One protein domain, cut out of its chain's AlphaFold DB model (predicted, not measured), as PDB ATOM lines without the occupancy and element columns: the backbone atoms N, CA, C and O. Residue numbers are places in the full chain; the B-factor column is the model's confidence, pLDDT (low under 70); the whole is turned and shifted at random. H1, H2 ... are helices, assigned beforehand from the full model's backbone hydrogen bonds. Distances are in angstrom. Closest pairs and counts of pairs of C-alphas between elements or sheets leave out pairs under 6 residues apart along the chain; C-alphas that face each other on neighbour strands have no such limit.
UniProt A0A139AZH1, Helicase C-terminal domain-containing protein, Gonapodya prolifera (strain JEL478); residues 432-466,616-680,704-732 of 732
ATOM      1  N   PHE A 432     351.058 280.940 390.480       93.88
ATOM      2  CA  PHE A 432     350.841 281.831 389.339       93.88
ATOM      3  C   PHE A 432     351.997 282.810 389.133       93.88
ATOM      4  O   PHE A 432     352.292 283.144 387.991       93.88
ATOM      5  N   ALA A 433     352.653 283.252 390.211       91.94
ATOM      6  CA  ALA A 433     353.802 284.143 390.107       91.94
ATOM      7  C   ALA A 433     354.966 283.443 389.393       91.94
ATOM      8  O   ALA A 433     355.478 284.009 388.436       91.94
ATOM      9  N   GLU A 434     355.285 282.202 389.782       92.62
ATOM     10  CA  GLU A 434     356.323 281.363 389.163       92.62
ATOM     11  C   GLU A 434     356.050 281.122 387.669       92.62
ATOM     12  O   GLU A 434     356.916 281.359 386.830       92.62
ATOM     13  N   ILE A 435     354.815 280.750 387.307       92.44
ATOM     14  CA  ILE A 435     354.427 280.561 385.897       92.44
ATOM     15  C   ILE A 435     354.572 281.871 385.107       92.44
ATOM     16  O   ILE A 435     355.032 281.858 383.967       92.44
ATOM     17  N   CYS A 436     354.195 283.010 385.694       93.25
ATOM     18  CA  CYS A 436     354.217 284.306 385.013       93.25
ATOM     19  C   CYS A 436     355.607 284.965 384.967       93.25
ATOM     20  O   CYS A 436     355.743 286.015 384.335       93.25
ATOM     21  N   GLU A 437     356.650 284.397 385.586       91.50
ATOM     22  CA  GLU A 437     358.007 284.968 385.518       91.50
ATOM     23  C   GLU A 437     358.520 285.049 384.078       91.50
ATOM     24  O   GLU A 437     359.073 286.075 383.677       91.50
ATOM     25  N   ARG A 438     358.240 284.004 383.295       92.31
ATOM     26  CA  ARG A 438     358.615 283.862 381.883       92.31
ATOM     27  C   ARG A 438     357.628 284.512 380.901       92.31
ATOM     28  O   ARG A 438     357.736 284.285 379.703       92.31
ATOM     29  N   PHE A 439     356.657 285.301 381.372       91.12
ATOM     30  CA  PHE A 439     355.596 285.866 380.520       91.12
ATOM     31  C   PHE A 439     356.127 286.742 379.374       91.12
ATOM     32  O   PHE A 439     355.602 286.686 378.266       91.12
ATOM     33  N   GLU A 440     357.196 287.503 379.621       89.31
ATOM     34  CA  GLU A 440     357.827 288.356 378.601       89.31
ATOM     35  C   GLU A 440     358.614 287.544 377.552       89.31
ATOM     36  O   GLU A 440     358.823 288.010 376.435       89.31
ATOM     37  N   GLU A 441     359.046 286.325 377.895       91.44
ATOM     38  CA  GLU A 441     359.835 285.442 377.023       91.44
ATOM     39  C   GLU A 441     358.944 284.466 376.238       91.44
ATOM     40  O   GLU A 441     359.170 284.223 375.052       91.44
ATOM     41  N   ASP A 442     357.910 283.925 376.888       92.62
ATOM     42  CA  ASP A 442     356.991 282.928 376.340       92.62
ATOM     43  C   ASP A 442     355.542 283.189 376.785       92.62
ATOM     44  O   ASP A 442     354.969 282.477 377.614       92.62
ATOM     45  N   ASN A 443     354.923 284.216 376.198       92.19
ATOM     46  CA  ASN A 443     353.524 284.548 376.470       92.19
ATOM     47  C   ASN A 443     352.592 283.346 376.189       92.19
ATOM     48  O   ASN A 443     351.793 282.953 377.037       92.19
ATOM     49  N   LYS A 444     352.748 282.677 375.038       90.94
ATOM     50  CA  LYS A 444     351.858 281.572 374.633       90.94
ATOM     51  C   LYS A 444     351.944 280.364 375.566       90.94
ATOM     52  O   LYS A 444     350.911 279.768 375.874       90.94
ATOM     53  N   GLY A 445     353.142 279.982 376.008       92.62
ATOM     54  CA  GLY A 445     353.312 278.891 376.965       92.62
ATOM     55  C   GLY A 445     352.783 279.244 378.352       92.62
ATOM     56  O   GLY A 445     352.216 278.385 379.027       92.62
ATOM     57  N   VAL A 446     352.905 280.505 378.785       94.25
ATOM     58  CA  VAL A 446     352.275 280.988 380.027       94.25
ATOM     59  C   VAL A 446     350.755 280.935 379.929       94.25
ATOM     60  O   VAL A 446     350.119 280.329 380.789       94.25
ATOM     61  N   GLU A 447     350.164 281.481 378.868       94.81
ATOM     62  CA  GLU A 447     348.716 281.427 378.637       94.81
ATOM     63  C   GLU A 447     348.192 279.988 378.605       94.81
ATOM     64  O   GLU A 447     347.148 279.696 379.192       94.81
ATOM     65  N   TYR A 448     348.938 279.071 377.982       94.81
ATOM     66  CA  TYR A 448     348.618 277.648 377.966       94.81
ATOM     67  C   TYR A 448     348.586 277.037 379.373       94.81
ATOM     68  O   TYR A 448     347.619 276.356 379.722       94.81
ATOM     69  N   GLU A 449     349.613 277.271 380.194       94.88
ATOM     70  CA  GLU A 449     349.674 276.726 381.557       94.88
ATOM     71  C   GLU A 449     348.615 277.339 382.481       94.88
ATOM     72  O   GLU A 449     347.964 276.614 383.242       94.88
ATOM     73  N   LEU A 450     348.371 278.649 382.373       96.12
ATOM     74  CA  LEU A 450     347.284 279.318 383.090       96.12
ATOM     75  C   LEU A 450     345.932 278.716 382.698       96.12
ATOM     76  O   LEU A 450     345.146 278.328 383.566       96.12
ATOM     77  N   LEU A 451     345.673 278.562 381.399       96.12
ATOM     78  CA  LEU A 451     344.434 277.978 380.902       96.12
ATOM     79  C   LEU A 451     344.277 276.509 381.303       96.12
ATOM     80  O   LEU A 451     343.159 276.076 381.587       96.12
ATOM     81  N   LEU A 452     345.366 275.742 381.372       95.00
ATOM     82  CA  LEU A 452     345.353 274.371 381.874       95.00
ATOM     83  C   LEU A 452     344.853 274.337 383.323       95.00
ATOM     84  O   LEU A 452     343.887 273.630 383.612       95.00
ATOM     85  N   ILE A 453     345.435 275.144 384.215       94.69
ATOM     86  CA  ILE A 453     345.006 275.228 385.623       94.69
ATOM     87  C   ILE A 453     343.545 275.691 385.720       94.69
ATOM     88  O   ILE A 453     342.733 275.064 386.404       94.69
ATOM     89  N   LEU A 454     343.167 276.745 384.992       94.88
ATOM     90  CA  LEU A 454     341.794 277.259 384.991       94.88
ATOM     91  C   LEU A 454     340.788 276.261 384.403       94.88
ATOM     92  O   LEU A 454     339.634 276.238 384.826       94.88
ATOM     93  N   SER A 455     341.201 275.385 383.485       93.44
ATOM     94  CA  SER A 455     340.347 274.314 382.957       93.44
ATOM     95  C   SER A 455     340.008 273.274 384.031       93.44
ATOM     96  O   SER A 455     338.872 272.799 384.088       93.44
ATOM     97  N   HIS A 456     340.948 272.969 384.935       91.50
ATOM     98  CA  HIS A 456     340.702 272.106 386.099       91.50
ATOM     99  C   HIS A 456     339.832 272.786 387.168       91.50
ATOM    100  O   HIS A 456     339.012 272.126 387.817       91.50
ATOM    101  N   LEU A 457     339.964 274.106 387.343       91.62
ATOM    102  CA  LEU A 457     339.253 274.866 388.381       91.62
ATOM    103  C   LEU A 457     337.876 275.401 387.967       91.62
ATOM    104  O   LEU A 457     336.969 275.437 388.787       91.62
ATOM    105  N   PHE A 458     337.675 275.800 386.721       92.19
ATOM    106  CA  PHE A 458     336.436 276.457 386.287       92.19
ATOM    107  C   PHE A 458     335.854 275.826 385.020       92.19
ATOM    108  O   PHE A 458     334.647 275.864 384.806       92.19
ATOM    109  N   GLY A 459     336.689 275.164 384.219       89.50
ATOM    110  CA  GLY A 459     336.307 274.544 382.954       89.50
ATOM    111  C   GLY A 459     335.867 273.082 383.019       89.50
ATOM    112  O   GLY A 459     335.838 272.435 381.979       89.50
ATOM    113  N   ARG A 460     335.551 272.514 384.188       88.31
ATOM    114  CA  ARG A 460     335.376 271.056 384.333       88.31
ATOM    115  C   ARG A 460     334.238 270.492 383.479       88.31
ATOM    116  O   ARG A 460     333.065 270.801 383.684       88.31
ATOM    117  N   ARG A 461     334.574 269.551 382.599       87.56
ATOM    118  CA  ARG A 461     333.622 268.642 381.945       87.56
ATOM    119  C   ARG A 461     334.220 267.250 381.900       87.56
ATOM    120  O   ARG A 461     335.347 267.103 381.448       87.56
ATOM    121  N   TYR A 462     333.480 266.238 382.336       85.31
ATOM    122  CA  TYR A 462     333.963 264.861 382.263       85.31
ATOM    123  C   TYR A 462     333.751 264.278 380.872       85.31
ATOM    124  O   TYR A 462     332.709 264.472 380.240       85.31
ATOM    125  N   VAL A 463     334.758 263.552 380.410       81.50
ATOM    126  CA  VAL A 463     334.674 262.725 379.217       81.50
ATOM    127  C   VAL A 463     333.901 261.444 379.574       81.50
ATOM    128  O   VAL A 463     334.119 260.894 380.657       81.50
ATOM    129  N   PRO A 464     332.995 260.945 378.710       77.44
ATOM    130  CA  PRO A 464     332.309 259.681 378.957       77.44
ATOM    131  C   PRO A 464     333.292 258.513 379.186       77.44
ATOM    132  O   PRO A 464     334.290 258.434 378.467       77.44
ATOM    133  N   PRO A 465     333.006 257.565 380.103       72.75
ATOM    134  CA  PRO A 465     333.950 256.499 380.468       72.75
ATOM    135  C   PRO A 465     334.454 255.645 379.294       72.75
ATOM    136  O   PRO A 465     335.599 255.202 379.308       72.75
ATOM    137  N   TYR A 466     333.625 255.452 378.260       74.88
ATOM    138  CA  TYR A 466     333.969 254.657 377.074       74.88
ATOM    139  C   TYR A 466     335.020 255.314 376.163       74.88
ATOM    140  O   TYR A 466     335.594 254.642 375.311       74.88
ATOM    141  N   TYR A 616     338.257 270.757 376.026       91.88
ATOM    142  CA  TYR A 616     337.598 271.692 375.101       91.88
ATOM    143  C   TYR A 616     338.074 273.155 375.175       91.88
ATOM    144  O   TYR A 616     338.102 273.799 374.135       91.88
ATOM    145  N   LEU A 617     338.461 273.686 376.343       93.75
ATOM    146  CA  LEU A 617     338.970 275.064 376.467       93.75
ATOM    147  C   LEU A 617     340.361 275.243 375.850       93.75
ATOM    148  O   LEU A 617     340.593 276.187 375.098       93.75
ATOM    149  N   LEU A 618     341.279 274.317 376.130       92.31
ATOM    150  CA  LEU A 618     342.612 274.329 375.529       92.31
ATOM    151  C   LEU A 618     342.526 274.061 374.025       92.31
ATOM    152  O   LEU A 618     343.205 274.722 373.247       92.31
ATOM    153  N   ASP A 619     341.673 273.130 373.597       90.12
ATOM    154  CA  ASP A 619     341.476 272.835 372.174       90.12
ATOM    155  C   ASP A 619     340.775 273.992 371.444       90.12
ATOM    156  O   ASP A 619     341.063 274.253 370.274       90.12
ATOM    157  N   PHE A 620     339.890 274.720 372.133       91.69
ATOM    158  CA  PHE A 620     339.313 275.965 371.636       91.69
ATOM    159  C   PHE A 620     340.405 276.996 371.365       91.69
ATOM    160  O   PHE A 620     340.482 277.470 370.235       91.69
ATOM    161  N   MET A 621     341.287 277.261 372.333       90.31
ATOM    162  CA  MET A 621     342.393 278.203 372.138       90.31
ATOM    163  C   MET A 621     343.386 277.732 371.071       90.31
ATOM    164  O   MET A 621     343.847 278.517 370.247       90.31
ATOM    165  N   THR A 622     343.671 276.428 371.020       86.06
ATOM    166  CA  THR A 622     344.662 275.870 370.085       86.06
ATOM    167  C   THR A 622     344.172 275.888 368.634       86.06
ATOM    168  O   THR A 622     344.974 276.074 367.719       86.06
ATOM    169  N   HIS A 623     342.875 275.669 368.386       82.31
ATOM    170  CA  HIS A 623     342.359 275.458 367.026       82.31
ATOM    171  C   HIS A 623     341.351 276.508 366.555       82.31
ATOM    172  O   HIS A 623     341.236 276.724 365.352       82.31
ATOM    173  N   GLY A 624     340.573 277.116 367.454       78.25
ATOM    174  CA  GLY A 624     339.539 278.099 367.108       78.25
ATOM    175  C   GLY A 624     338.387 277.557 366.257       78.25
ATOM    176  O   GLY A 624     337.720 278.327 365.574       78.25
ATOM    177  N   GLN A 625     338.151 276.241 366.243       80.31
ATOM    178  CA  GLN A 625     337.147 275.616 365.374       80.31
ATOM    179  C   GLN A 625     335.992 274.998 366.178       80.31
ATOM    180  O   GLN A 625     336.175 273.946 366.797       80.31
ATOM    181  N   PRO A 626     334.758 275.538 366.096       77.88
ATOM    182  CA  PRO A 626     333.588 274.961 366.771       77.88
ATOM    183  C   PRO A 626     333.301 273.525 366.358       77.88
ATOM    184  O   PRO A 626     332.896 272.709 367.180       77.88
ATOM    185  N   LYS A 627     333.539 273.199 365.080       77.12
ATOM    186  CA  LYS A 627     333.341 271.844 364.561       77.12
ATOM    187  C   LYS A 627     334.196 270.834 365.322       77.12
ATOM    188  O   LYS A 627     333.663 269.797 365.691       77.12
ATOM    189  N   ALA A 628     335.450 271.170 365.630       78.25
ATOM    190  CA  ALA A 628     336.350 270.310 366.395       78.25
ATOM    191  C   ALA A 628     335.879 270.121 367.848       78.25
ATOM    192  O   ALA A 628     335.972 269.024 368.396       78.25
ATOM    193  N   LEU A 629     335.296 271.149 368.471       82.88
ATOM    194  CA  LEU A 629     334.715 271.008 369.812       82.88
ATOM    195  C   LEU A 629     333.525 270.039 369.825       82.88
ATOM    196  O   LEU A 629     333.358 269.261 370.766       82.88
ATOM    197  N   VAL A 630     332.727 270.046 368.757       79.75
ATOM    198  CA  VAL A 630     331.567 269.159 368.623       79.75
ATOM    199  C   VAL A 630     331.975 267.735 368.264       79.75
ATOM    200  O   VAL A 630     331.534 266.787 368.911       79.75
ATOM    201  N   SER A 631     332.815 267.576 367.242       73.56
ATOM    202  CA  SER A 631     333.200 266.264 366.719       73.56
ATOM    203  C   SER A 631     334.203 265.537 367.606       73.56
ATOM    204  O   SER A 631     334.121 264.317 367.731       73.56
ATOM    205  N   SER A 632     335.151 266.270 368.195       76.62
ATOM    206  CA  SER A 632     336.300 265.695 368.903       76.62
ATOM    207  C   SER A 632     336.127 265.782 370.414       76.62
ATOM    208  O   SER A 632     336.293 264.783 371.102       76.62
ATOM    209  N   ASN A 633     335.698 266.933 370.940       80.69
ATOM    210  CA  ASN A 633     335.489 267.105 372.382       80.69
ATOM    211  C   ASN A 633     334.092 266.672 372.865       80.69
ATOM    212  O   ASN A 633     333.773 266.862 374.037       80.69
ATOM    213  N   PHE A 634     333.249 266.081 372.009       78.06
ATOM    214  CA  PHE A 634     331.895 265.619 372.366       78.06
ATOM    215  C   PHE A 634     331.023 266.705 373.022       78.06
ATOM    216  O   PHE A 634     330.089 266.416 373.778       78.06
ATOM    217  N   VAL A 635     331.324 267.978 372.749       80.31
ATOM    218  CA  VAL A 635     330.509 269.092 373.218       80.31
ATOM    219  C   VAL A 635     329.283 269.161 372.320       80.31
ATOM    220  O   VAL A 635     329.391 269.188 371.097       80.31
ATOM    221  N   ARG A 636     328.082 269.188 372.898       74.94
ATOM    222  CA  ARG A 636     326.873 269.343 372.081       74.94
ATOM    223  C   ARG A 636     326.968 270.668 371.333       74.94
ATOM    224  O   ARG A 636     327.230 271.693 371.950       74.94
ATOM    225  N   ALA A 637     326.700 270.662 370.030       67.50
ATOM    226  CA  ALA A 637     326.771 271.867 369.194       67.50
ATOM    227  C   ALA A 637     325.987 273.060 369.771       67.50
ATOM    228  O   ALA A 637     326.452 274.191 369.694       67.50
ATOM    229  N   GLY A 638     324.842 272.804 370.412       62.19
ATOM    230  CA  GLY A 638     324.051 273.841 371.076       62.19
ATOM    231  C   GLY A 638     324.666 274.418 372.358       62.19
ATOM    232  O   GLY A 638     324.262 275.510 372.749       62.19
ATOM    233  N   ASP A 639     325.610 273.722 372.992       75.12
ATOM    234  CA  ASP A 639     326.215 274.099 374.276       75.12
ATOM    235  C   ASP A 639     327.561 274.819 374.103       75.12
ATOM    236  O   ASP A 639     328.003 275.489 375.030       75.12
ATOM    237  N   VAL A 640     328.204 274.720 372.928       82.94
ATOM    238  CA  VAL A 640     329.545 275.285 372.669       82.94
ATOM    239  C   VAL A 640     329.618 276.770 373.028       82.94
ATOM    240  O   VAL A 640     330.498 277.170 373.783       82.94
ATOM    241  N   TRP A 641     328.680 277.576 372.522       82.12
ATOM    242  CA  TRP A 641     328.665 279.017 372.782       82.12
ATOM    243  C   TRP A 641     328.494 279.334 374.270       82.12
ATOM    244  O   TRP A 641     329.238 280.148 374.797       82.12
ATOM    245  N   LEU A 642     327.560 278.651 374.946       80.00
ATOM    246  CA  LEU A 642     327.279 278.878 376.365       80.00
ATOM    247  C   LEU A 642     328.506 278.553 377.220       80.00
ATOM    248  O   LEU A 642     328.902 279.357 378.044       80.00
ATOM    249  N   LEU A 643     329.152 277.410 376.974       86.88
ATOM    250  CA  LEU A 643     330.323 276.989 377.746       86.88
ATOM    251  C   LEU A 643     331.500 277.954 377.603       86.88
ATOM    252  O   LEU A 643     332.200 278.227 378.574       86.88
ATOM    253  N   LEU A 644     331.727 278.461 376.392       90.50
ATOM    254  CA  LEU A 644     332.808 279.407 376.133       90.50
ATOM    255  C   LEU A 644     332.470 280.805 376.654       90.50
ATOM    256  O   LEU A 644     333.351 281.472 377.188       90.50
ATOM    257  N   GLN A 645     331.207 281.229 376.564       87.50
ATOM    258  CA  GLN A 645     330.749 282.479 377.164       87.50
ATOM    259  C   GLN A 645     330.864 282.435 378.691       87.50
ATOM    260  O   GLN A 645     331.386 283.377 379.282       87.50
ATOM    261  N   ASP A 646     330.421 281.347 379.321       87.88
ATOM    262  CA  ASP A 646     330.522 281.153 380.766       87.88
ATOM    263  C   ASP A 646     331.993 281.233 381.199       87.88
ATOM    264  O   ASP A 646     332.320 281.973 382.125       87.88
ATOM    265  N   PHE A 647     332.901 280.556 380.483       93.25
ATOM    266  CA  PHE A 647     334.336 280.617 380.773       93.25
ATOM    267  C   PHE A 647     334.955 282.005 380.532       93.25
ATOM    268  O   PHE A 647     335.787 282.453 381.318       93.25
ATOM    269  N   HIS A 648     334.518 282.730 379.501       91.81
ATOM    270  CA  HIS A 648     334.921 284.123 379.280       91.81
ATOM    271  C   HIS A 648     334.521 285.029 380.452       91.81
ATOM    272  O   HIS A 648     335.319 285.845 380.913       91.81
ATOM    273  N   LEU A 649     333.308 284.857 380.988       87.88
ATOM    274  CA  LEU A 649     332.865 285.573 382.188       87.88
ATOM    275  C   LEU A 649     333.714 285.211 383.414       87.88
ATOM    276  O   LEU A 649     334.010 286.091 384.222       87.88
ATOM    277  N   VAL A 650     334.175 283.959 383.526       90.62
ATOM    278  CA  VAL A 650     335.146 283.564 384.560       90.62
ATOM    279  C   VAL A 650     336.455 284.337 384.408       90.62
ATOM    280  O   VAL A 650     336.924 284.922 385.379       90.62
ATOM    281  N   LEU A 651     337.040 284.373 383.204       93.12
ATOM    282  CA  LEU A 651     338.297 285.090 382.950       93.12
ATOM    283  C   LEU A 651     338.178 286.580 383.274       93.12
ATOM    284  O   LEU A 651     339.063 287.138 383.924       93.12
ATOM    285  N   LYS A 652     337.063 287.208 382.881       89.81
ATOM    286  CA  LYS A 652     336.753 288.592 383.257       89.81
ATOM    287  C   LYS A 652     336.747 288.767 384.766       89.81
ATOM    288  O   LYS A 652     337.475 289.605 385.286       89.81
ATOM    289  N   ALA A 653     335.989 287.934 385.467       87.62
ATOM    290  CA  ALA A 653     335.852 288.061 386.903       87.62
ATOM    291  C   ALA A 653     337.162 287.812 387.664       87.62
ATOM    292  O   ALA A 653     337.418 288.455 388.679       87.62
ATOM    293  N   VAL A 654     338.008 286.904 387.170       90.00
ATOM    294  CA  VAL A 654     339.355 286.687 387.708       90.00
ATOM    295  C   VAL A 654     340.228 287.926 387.497       90.00
ATOM    296  O   VAL A 654     340.888 288.353 388.441       90.00
ATOM    297  N   CYS A 655     340.207 288.537 386.307       91.00
ATOM    298  CA  CYS A 655     340.973 289.758 386.033       91.00
ATOM    299  C   CYS A 655     340.545 290.916 386.941       91.00
ATOM    300  O   CYS A 655     341.403 291.523 387.574       91.00
ATOM    301  N   VAL A 656     339.237 291.160 387.072       86.38
ATOM    302  CA  VAL A 656     338.686 292.194 387.970       86.38
ATOM    303  C   VAL A 656     339.125 291.949 389.414       86.38
ATOM    304  O   VAL A 656     339.576 292.861 390.104       86.38
ATOM    305  N   ALA A 657     339.067 290.696 389.870       82.75
ATOM    306  CA  ALA A 657     339.469 290.347 391.227       82.75
ATOM    307  C   ALA A 657     340.981 290.549 391.478       82.75
ATOM    308  O   ALA A 657     341.373 290.984 392.561       82.75
ATOM    309  N   LEU A 658     341.833 290.258 390.487       86.44
ATOM    310  CA  LEU A 658     343.279 290.511 390.545       86.44
ATOM    311  C   LEU A 658     343.615 292.015 390.480       86.44
ATOM    312  O   LEU A 658     344.560 292.478 391.126       86.44
ATOM    313  N   GLU A 659     342.840 292.787 389.721       84.56
ATOM    314  CA  GLU A 659     343.010 294.234 389.568       84.56
ATOM    315  C   GLU A 659     342.647 294.991 390.852       84.56
ATOM    316  O   GLU A 659     343.391 295.881 391.277       84.56
ATOM    317  N   ALA A 660     341.581 294.569 391.539       76.50
ATOM    318  CA  ALA A 660     341.206 295.103 392.847       76.50
ATOM    319  C   ALA A 660     342.328 294.933 393.888       76.50
ATOM    320  O   ALA A 660     342.636 295.863 394.633       76.50
ATOM    321  N   ILE A 661     343.017 293.784 393.889       75.31
ATOM    322  CA  ILE A 661     344.186 293.562 394.758       75.31
ATOM    323  C   ILE A 661     345.341 294.487 394.388       75.31
ATOM    324  O   ILE A 661     345.962 295.074 395.272       75.31
ATOM    325  N   SER A 662     345.623 294.622 393.092       73.25
ATOM    326  CA  SER A 662     346.771 295.395 392.605       73.25
ATOM    327  C   SER A 662     346.611 296.899 392.851       73.25
ATOM    328  O   SER A 662     347.588 297.606 393.081       73.25
ATOM    329  N   THR A 663     345.380 297.407 392.812       69.12
ATOM    330  CA  THR A 663     345.076 298.839 392.974       69.12
ATOM    331  C   THR A 663     344.651 299.217 394.396       69.12
ATOM    332  O   THR A 663     344.574 300.405 394.719       69.12
ATOM    333  N   GLY A 664     344.379 298.226 395.255       61.53
ATOM    334  CA  GLY A 664     343.812 298.424 396.590       61.53
ATOM    335  C   GLY A 664     342.371 298.953 396.577       61.53
ATOM    336  O   GLY A 664     341.927 299.503 397.585       61.53
ATOM    337  N   GLY A 665     341.673 298.849 395.440       58.75
ATOM    338  CA  GLY A 665     340.273 299.244 395.279       58.75
ATOM    339  C   GLY A 665     339.296 298.191 395.808       58.75
ATOM    340  O   GLY A 665     339.662 297.028 396.000       58.75
ATOM    341  N   THR A 666     338.042 298.586 396.044       57.16
ATOM    342  CA  THR A 666     336.978 297.615 396.325       57.16
ATOM    343  C   THR A 666     336.522 296.973 395.013       57.16
ATOM    344  O   THR A 666     336.479 297.618 393.966       57.16
ATOM    345  N   VAL A 667     336.209 295.678 395.055       56.12
ATOM    346  CA  VAL A 667     335.788 294.928 393.861       56.12
ATOM    347  C   VAL A 667     334.437 295.437 393.329       56.12
ATOM    348  O   VAL A 667     334.204 295.412 392.124       56.12
ATOM    349  N   GLU A 668     333.570 295.943 394.213       51.69
ATOM    350  CA  GLU A 668     332.236 296.453 393.867       51.69
ATOM    351  C   GLU A 668     332.303 297.738 393.022       51.69
ATOM    352  O   GLU A 668     331.641 297.815 391.988       51.69
ATOM    353  N   ASP A 669     333.171 298.695 393.375       51.06
ATOM    354  CA  ASP A 669     333.332 299.952 392.623       51.06
ATOM    355  C   ASP A 669     333.860 299.725 391.190       51.06
ATOM    356  O   ASP A 669     333.570 300.495 390.269       51.06
ATOM    357  N   MET A 670     334.642 298.659 390.984       55.38
ATOM    358  CA  MET A 670     335.251 298.331 389.689       55.38
ATOM    359  C   MET A 670     334.274 297.636 388.729       55.38
ATOM    360  O   MET A 670     334.332 297.882 387.523       55.38
ATOM    361  N   MET A 671     333.346 296.825 389.247       47.53
ATOM    362  CA  MET A 671     332.288 296.198 388.442       47.53
ATOM    363  C   MET A 671     331.294 297.227 387.912       47.53
ATOM    364  O   MET A 671     330.976 297.218 386.726       47.53
ATOM    365  N   ASP A 672     330.867 298.161 388.761       51.19
ATOM    366  CA  ASP A 672     329.967 299.252 388.380       51.19
ATOM    367  C   ASP A 672     330.549 300.098 387.234       51.19
ATOM    368  O   ASP A 672     329.822 300.579 386.364       51.19
ATOM    369  N   ALA A 673     331.873 300.261 387.202       51.41
ATOM    370  CA  ALA A 673     332.576 300.949 386.126       51.41
ATOM    371  C   ALA A 673     332.682 300.106 384.836       51.41
ATOM    372  O   ALA A 673     332.576 300.662 383.739       51.41
ATOM    373  N   GLU A 674     332.881 298.787 384.932       47.56
ATOM    374  CA  GLU A 674     332.925 297.889 383.767       47.56
ATOM    375  C   GLU A 674     331.540 297.627 383.151       47.56
ATOM    376  O   GLU A 674     331.406 297.656 381.924       47.56
ATOM    377  N   ASP A 675     330.498 297.442 383.963       43.53
ATOM    378  CA  ASP A 675     329.125 297.243 383.487       43.53
ATOM    379  C   ASP A 675     328.596 298.508 382.786       43.53
ATOM    380  O   ASP A 675     327.996 298.421 381.711       43.53
ATOM    381  N   ARG A 676     328.937 299.707 383.291       42.19
ATOM    382  CA  ARG A 676     328.655 300.983 382.601       42.19
ATOM    383  C   ARG A 676     329.385 301.105 381.257       42.19
ATOM    384  O   ARG A 676     328.816 301.626 380.296       42.19
ATOM    385  N   LYS A 677     330.621 300.597 381.140       40.22
ATOM    386  CA  LYS A 677     331.342 300.544 379.851       40.22
ATOM    387  C   LYS A 677     330.635 299.624 378.849       40.22
ATOM    388  O   LYS A 677     330.554 299.969 377.670       40.22
ATOM    389  N   LEU A 678     330.073 298.506 379.309       35.47
ATOM    390  CA  LEU A 678     329.320 297.546 378.492       35.47
ATOM    391  C   LEU A 678     327.973 298.085 377.987       35.47
ATOM    392  O   LEU A 678     327.607 297.799 376.845       35.47
ATOM    393  N   GLU A 679     327.258 298.885 378.779       34.91
ATOM    394  CA  GLU A 679     326.009 299.527 378.335       34.91
ATOM    395  C   GLU A 679     326.245 300.640 377.297       34.91
ATOM    396  O   GLU A 679     325.395 300.877 376.439       34.91
ATOM    397  N   SER A 680     327.413 301.290 377.328       30.02
ATOM    398  CA  SER A 680     327.711 302.464 376.492       30.02
ATOM    399  C   SER A 680     328.132 302.172 375.043       30.02
ATOM    400  O   SER A 680     328.199 303.105 374.244       30.02
ATOM    401  N   PRO A 704     351.243 300.430 396.905       39.94
ATOM    402  CA  PRO A 704     351.819 300.197 395.586       39.94
ATOM    403  C   PRO A 704     351.881 298.680 395.312       39.94
ATOM    404  O   PRO A 704     352.362 297.943 396.183       39.94
ATOM    405  N   PRO A 705     351.396 298.200 394.151       54.53
ATOM    406  CA  PRO A 705     351.404 296.777 393.826       54.53
ATOM    407  C   PRO A 705     352.832 296.236 393.753       54.53
ATOM    408  O   PRO A 705     353.746 296.907 393.264       54.53
ATOM    409  N   LEU A 706     353.033 295.001 394.213       61.16
ATOM    410  CA  LEU A 706     354.311 294.314 394.031       61.16
ATOM    411  C   LEU A 706     354.529 294.033 392.533       61.16
ATOM    412  O   LEU A 706     353.592 293.729 391.790       61.16
ATOM    413  N   ALA A 707     355.783 294.084 392.072       60.47
ATOM    414  CA  ALA A 707     356.119 293.832 390.665       60.47
ATOM    415  C   ALA A 707     355.620 292.455 390.171       60.47
ATOM    416  O   ALA A 707     355.200 292.321 389.022       60.47
ATOM    417  N   ALA A 708     355.607 291.453 391.057       62.22
ATOM    418  CA  ALA A 708     355.062 290.125 390.782       62.22
ATOM    419  C   ALA A 708     353.532 290.132 390.588       62.22
ATOM    420  O   ALA A 708     353.036 289.510 389.653       62.22
ATOM    421  N   GLU A 709     352.784 290.884 391.406       71.94
ATOM    422  CA  GLU A 709     351.317 291.010 391.297       71.94
ATOM    423  C   GLU A 709     350.921 291.668 389.968       71.94
ATOM    424  O   GLU A 709     349.996 291.225 389.289       71.94
ATOM    425  N   THR A 710     351.705 292.661 389.540       79.44
ATOM    426  CA  THR A 710     351.488 293.365 388.268       79.44
ATOM    427  C   THR A 710     351.723 292.454 387.059       79.44
ATOM    428  O   THR A 710     350.968 292.514 386.089       79.44
ATOM    429  N   LYS A 711     352.748 291.587 387.098       86.88
ATOM    430  CA  LYS A 711     353.013 290.615 386.022       86.88
ATOM    431  C   LYS A 711     351.911 289.563 385.912       86.88
ATOM    432  O   LYS A 711     351.455 289.287 384.807       86.88
ATOM    433  N   VAL A 712     351.452 289.023 387.044       90.81
ATOM    434  CA  VAL A 712     350.342 288.056 387.071       90.81
ATOM    435  C   VAL A 712     349.081 288.680 386.471       90.81
ATOM    436  O   VAL A 712     348.469 288.079 385.592       90.81
ATOM    437  N   LEU A 713     348.723 289.907 386.866       91.44
ATOM    438  CA  LEU A 713     347.562 290.601 386.305       91.44
ATOM    439  C   LEU A 713     347.657 290.747 384.776       91.44
ATOM    440  O   LEU A 713     346.706 290.405 384.077       91.44
ATOM    441  N   ARG A 714     348.811 291.183 384.251       92.06
ATOM    442  CA  ARG A 714     349.024 291.324 382.798       92.06
ATOM    443  C   ARG A 714     348.883 289.998 382.051       92.06
ATOM    444  O   ARG A 714     348.272 289.975 380.987       92.06
ATOM    445  N   ALA A 715     349.399 288.904 382.608       94.56
ATOM    446  CA  ALA A 715     349.286 287.587 381.987       94.56
ATOM    447  C   ALA A 715     347.828 287.108 381.897       94.56
ATOM    448  O   ALA A 715     347.394 286.615 380.857       94.56
ATOM    449  N   PHE A 716     347.037 287.315 382.956       95.31
ATOM    450  CA  PHE A 716     345.607 286.993 382.941       95.31
ATOM    451  C   PHE A 716     344.804 287.905 382.002       95.31
ATOM    452  O   PHE A 716     343.897 287.420 381.327       95.31
ATOM    453  N   GLN A 717     345.148 289.195 381.914       95.06
ATOM    454  CA  GLN A 717     344.536 290.128 380.962       95.06
ATOM    455  C   GLN A 717     344.834 289.723 379.509       95.06
ATOM    456  O   GLN A 717     343.903 289.644 378.712       95.06
ATOM    457  N   SER A 718     346.085 289.363 379.195       95.56
ATOM    458  CA  SER A 718     346.474 288.827 377.879       95.56
ATOM    459  C   SER A 718     345.667 287.575 377.524       95.56
ATOM    460  O   SER A 718     345.027 287.531 376.473       95.56
ATOM    461  N   LEU A 719     345.579 286.604 378.447       96.12
ATOM    462  CA  LEU A 719     344.782 285.390 378.250       96.12
ATOM    463  C   LEU A 719     343.299 285.706 377.998       96.12
ATOM    464  O   LEU A 719     342.687 285.123 377.102       96.12
ATOM    465  N   ARG A 720     342.710 286.615 378.786       95.75
ATOM    466  CA  ARG A 720     341.315 287.054 378.634       95.75
ATOM    467  C   ARG A 720     341.084 287.673 377.260       95.75
ATOM    468  O   ARG A 720     340.100 287.329 376.608       95.75
ATOM    469  N   ASP A 721     341.961 288.573 376.839       93.94
ATOM    470  CA  ASP A 721     341.796 289.331 375.601       93.94
ATOM    471  C   ASP A 721     341.973 288.422 374.376       93.94
ATOM    472  O   ASP A 721     341.128 288.441 373.478       93.94
ATOM    473  N   ASN A 722     342.963 287.522 374.395       93.50
ATOM    474  CA  ASN A 722     343.157 286.506 373.356       93.50
ATOM    475  C   ASN A 722     341.970 285.529 373.279       93.50
ATOM    476  O   ASN A 722     341.476 285.225 372.187       93.50
ATOM    477  N   PHE A 723     341.454 285.075 374.428       93.81
ATOM    478  CA  PHE A 723     340.263 284.222 374.476       93.81
ATOM    479  C   PHE A 723     339.033 284.947 373.918       93.81
ATOM    480  O   PHE A 723     338.273 284.371 373.136       93.81
ATOM    481  N   ALA A 724     338.841 286.216 374.288       88.50
ATOM    482  CA  ALA A 724     337.737 287.045 373.817       88.50
ATOM    483  C   ALA A 724     337.807 287.275 372.306       88.50
ATOM    484  O   ALA A 724     336.801 287.122 371.616       88.50
ATOM    485  N   GLU A 725     338.988 287.604 371.781       88.69
ATOM    486  CA  GLU A 725     339.205 287.811 370.354       88.69
ATOM    487  C   GLU A 725     338.844 286.548 369.562       88.69
ATOM    488  O   GLU A 725     338.088 286.609 368.589       88.69
ATOM    489  N   GLN A 726     339.322 285.384 370.004       86.69
ATOM    490  CA  GLN A 726     339.013 284.109 369.363       86.69
ATOM    491  C   GLN A 726     337.537 283.731 369.498       86.69
ATOM    492  O   GLN A 726     336.951 283.216 368.545       86.69
ATOM    493  N   PHE A 727     336.918 284.027 370.644       84.44
ATOM    494  CA  PHE A 727     335.487 283.846 370.854       84.44
ATOM    495  C   PHE A 727     334.700 284.701 369.860       84.44
ATOM    496  O   PHE A 727     334.005 284.161 369.006       84.44
ATOM    497  N   TYR A 728     334.861 286.022 369.859       80.38
ATOM    498  CA  TYR A 728     334.086 286.884 368.968       80.38
ATOM    499  C   TYR A 728     334.333 286.602 367.479       80.38
ATOM    500  O   TYR A 728     333.374 286.639 366.715       80.38
ATOM    501  N   LYS A 729     335.547 286.209 367.062       78.00
ATOM    502  CA  LYS A 729     335.842 285.807 365.668       78.00
ATOM    503  C   LYS A 729     334.989 284.646 365.150       78.00
ATOM    504  O   LYS A 729     334.784 284.536 363.948       78.00
ATOM    505  N   ILE A 730     334.533 283.756 366.026       71.06
ATOM    506  CA  ILE A 730     333.769 282.563 365.641       71.06
ATOM    507  C   ILE A 730     332.268 282.851 365.493       71.06
ATOM    508  O   ILE A 730     331.579 282.141 364.755       71.06
ATOM    509  N   TRP A 731     331.756 283.846 366.224       65.44
ATOM    510  CA  TRP A 731     330.326 284.184 366.285       65.44
ATOM    511  C   TRP A 731     329.974 285.552 365.678       65.44
ATOM    512  O   TRP A 731     328.795 285.914 365.690       65.44
ATOM    513  N   ALA A 732     330.965 286.286 365.169       52.38
ATOM    514  CA  ALA A 732     330.788 287.383 364.216       52.38
ATOM    515  C   ALA A 732     330.401 286.826 362.839       52.38
ATOM    516  O   ALA A 732     329.516 287.441 362.200       52.38
TER     517      ALA A 732
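AT A GLANCE: This is residues 432 to 466, 616 to 680 and 704 to 732 of the 732 residues of the protein "Helicase C-terminal domain-containing protein" of Gonapodya prolifera (strain JEL478) (UniProt A0A139AZH1). What does the model look like? Two long helices, H5 and H7, run side by side in opposite directions as the core; H1 and H2 pack on H7, H2 crossing it, and small H3 and H4 lie towards the end where H5 begins and H7 ends. H6 folds back from the end of H5, and its residues 675 to 679 stick out. What is it built of? The printed part has 129 residues, with seven named helices, H1 to H7 in order, and no named strand: all helix. It is compact, with a radius of gyration of the C-alphas of 15.9 A and spans of 51 by 36 by 26 A.

IN THESE COORDINATES: Where do the first helices lie? H1 is residues 432 to 436, with C-alpha 432 at (350.841, 281.831, 389.339), and H2 is residues 443 to 457, 21.0 A long. What follows? H3 is residues 616 to 623, H4 626 to 631, H5 640 to 663, 34.8 A long, and H6 667 to 679. H7, residues 707 to 731, is 36.8 A long and ends with C-alpha 731 at (330.326, 284.184, 366.285).

HOW THE PARTS SIT: What do H1 and H2 touch? Among others, H1 touches H2 with residues 446 to 450 of H2 alone, the closest C-alphas being Ile 435 and Val 446, 6.3 A. H2 touches H7, about perpendicular at 82 degrees, with residues 715 to 719 of H7 alone; the closest C-alphas are Glu 447 and Leu 719, 5.6 A. How do the others stand? H3 touches H4 at a steep tilt of 59 degrees, closest at the C-alphas of Tyr 616 and Leu 629, 6.1 A. H5 touches H7 at a shallow tilt of 24 degrees, opposite ways, closest at the C-alphas of Leu 651 and Arg 720, 5.6 A. H6 touches H5, closest at the C-alphas of Val 667 and Ala 660, 5.5 A. Are the backbones helical? Every O i to N i+4 pair is within hydrogen-bond range in H1, H2, H3 and H4; in H5 it is 19 of 20, in H6 8 of 9, in H7 19 of 21.

THE WHOLE: Where are the cuts? C-alphas 466 and 616 are 17.5 A apart across one, and C-alphas 680 and 704 are 30.8 A apart across the other. Where is confidence low? Residues 637 to 638, 663 to 680, 704 to 708 and 731 to 732 are under 70.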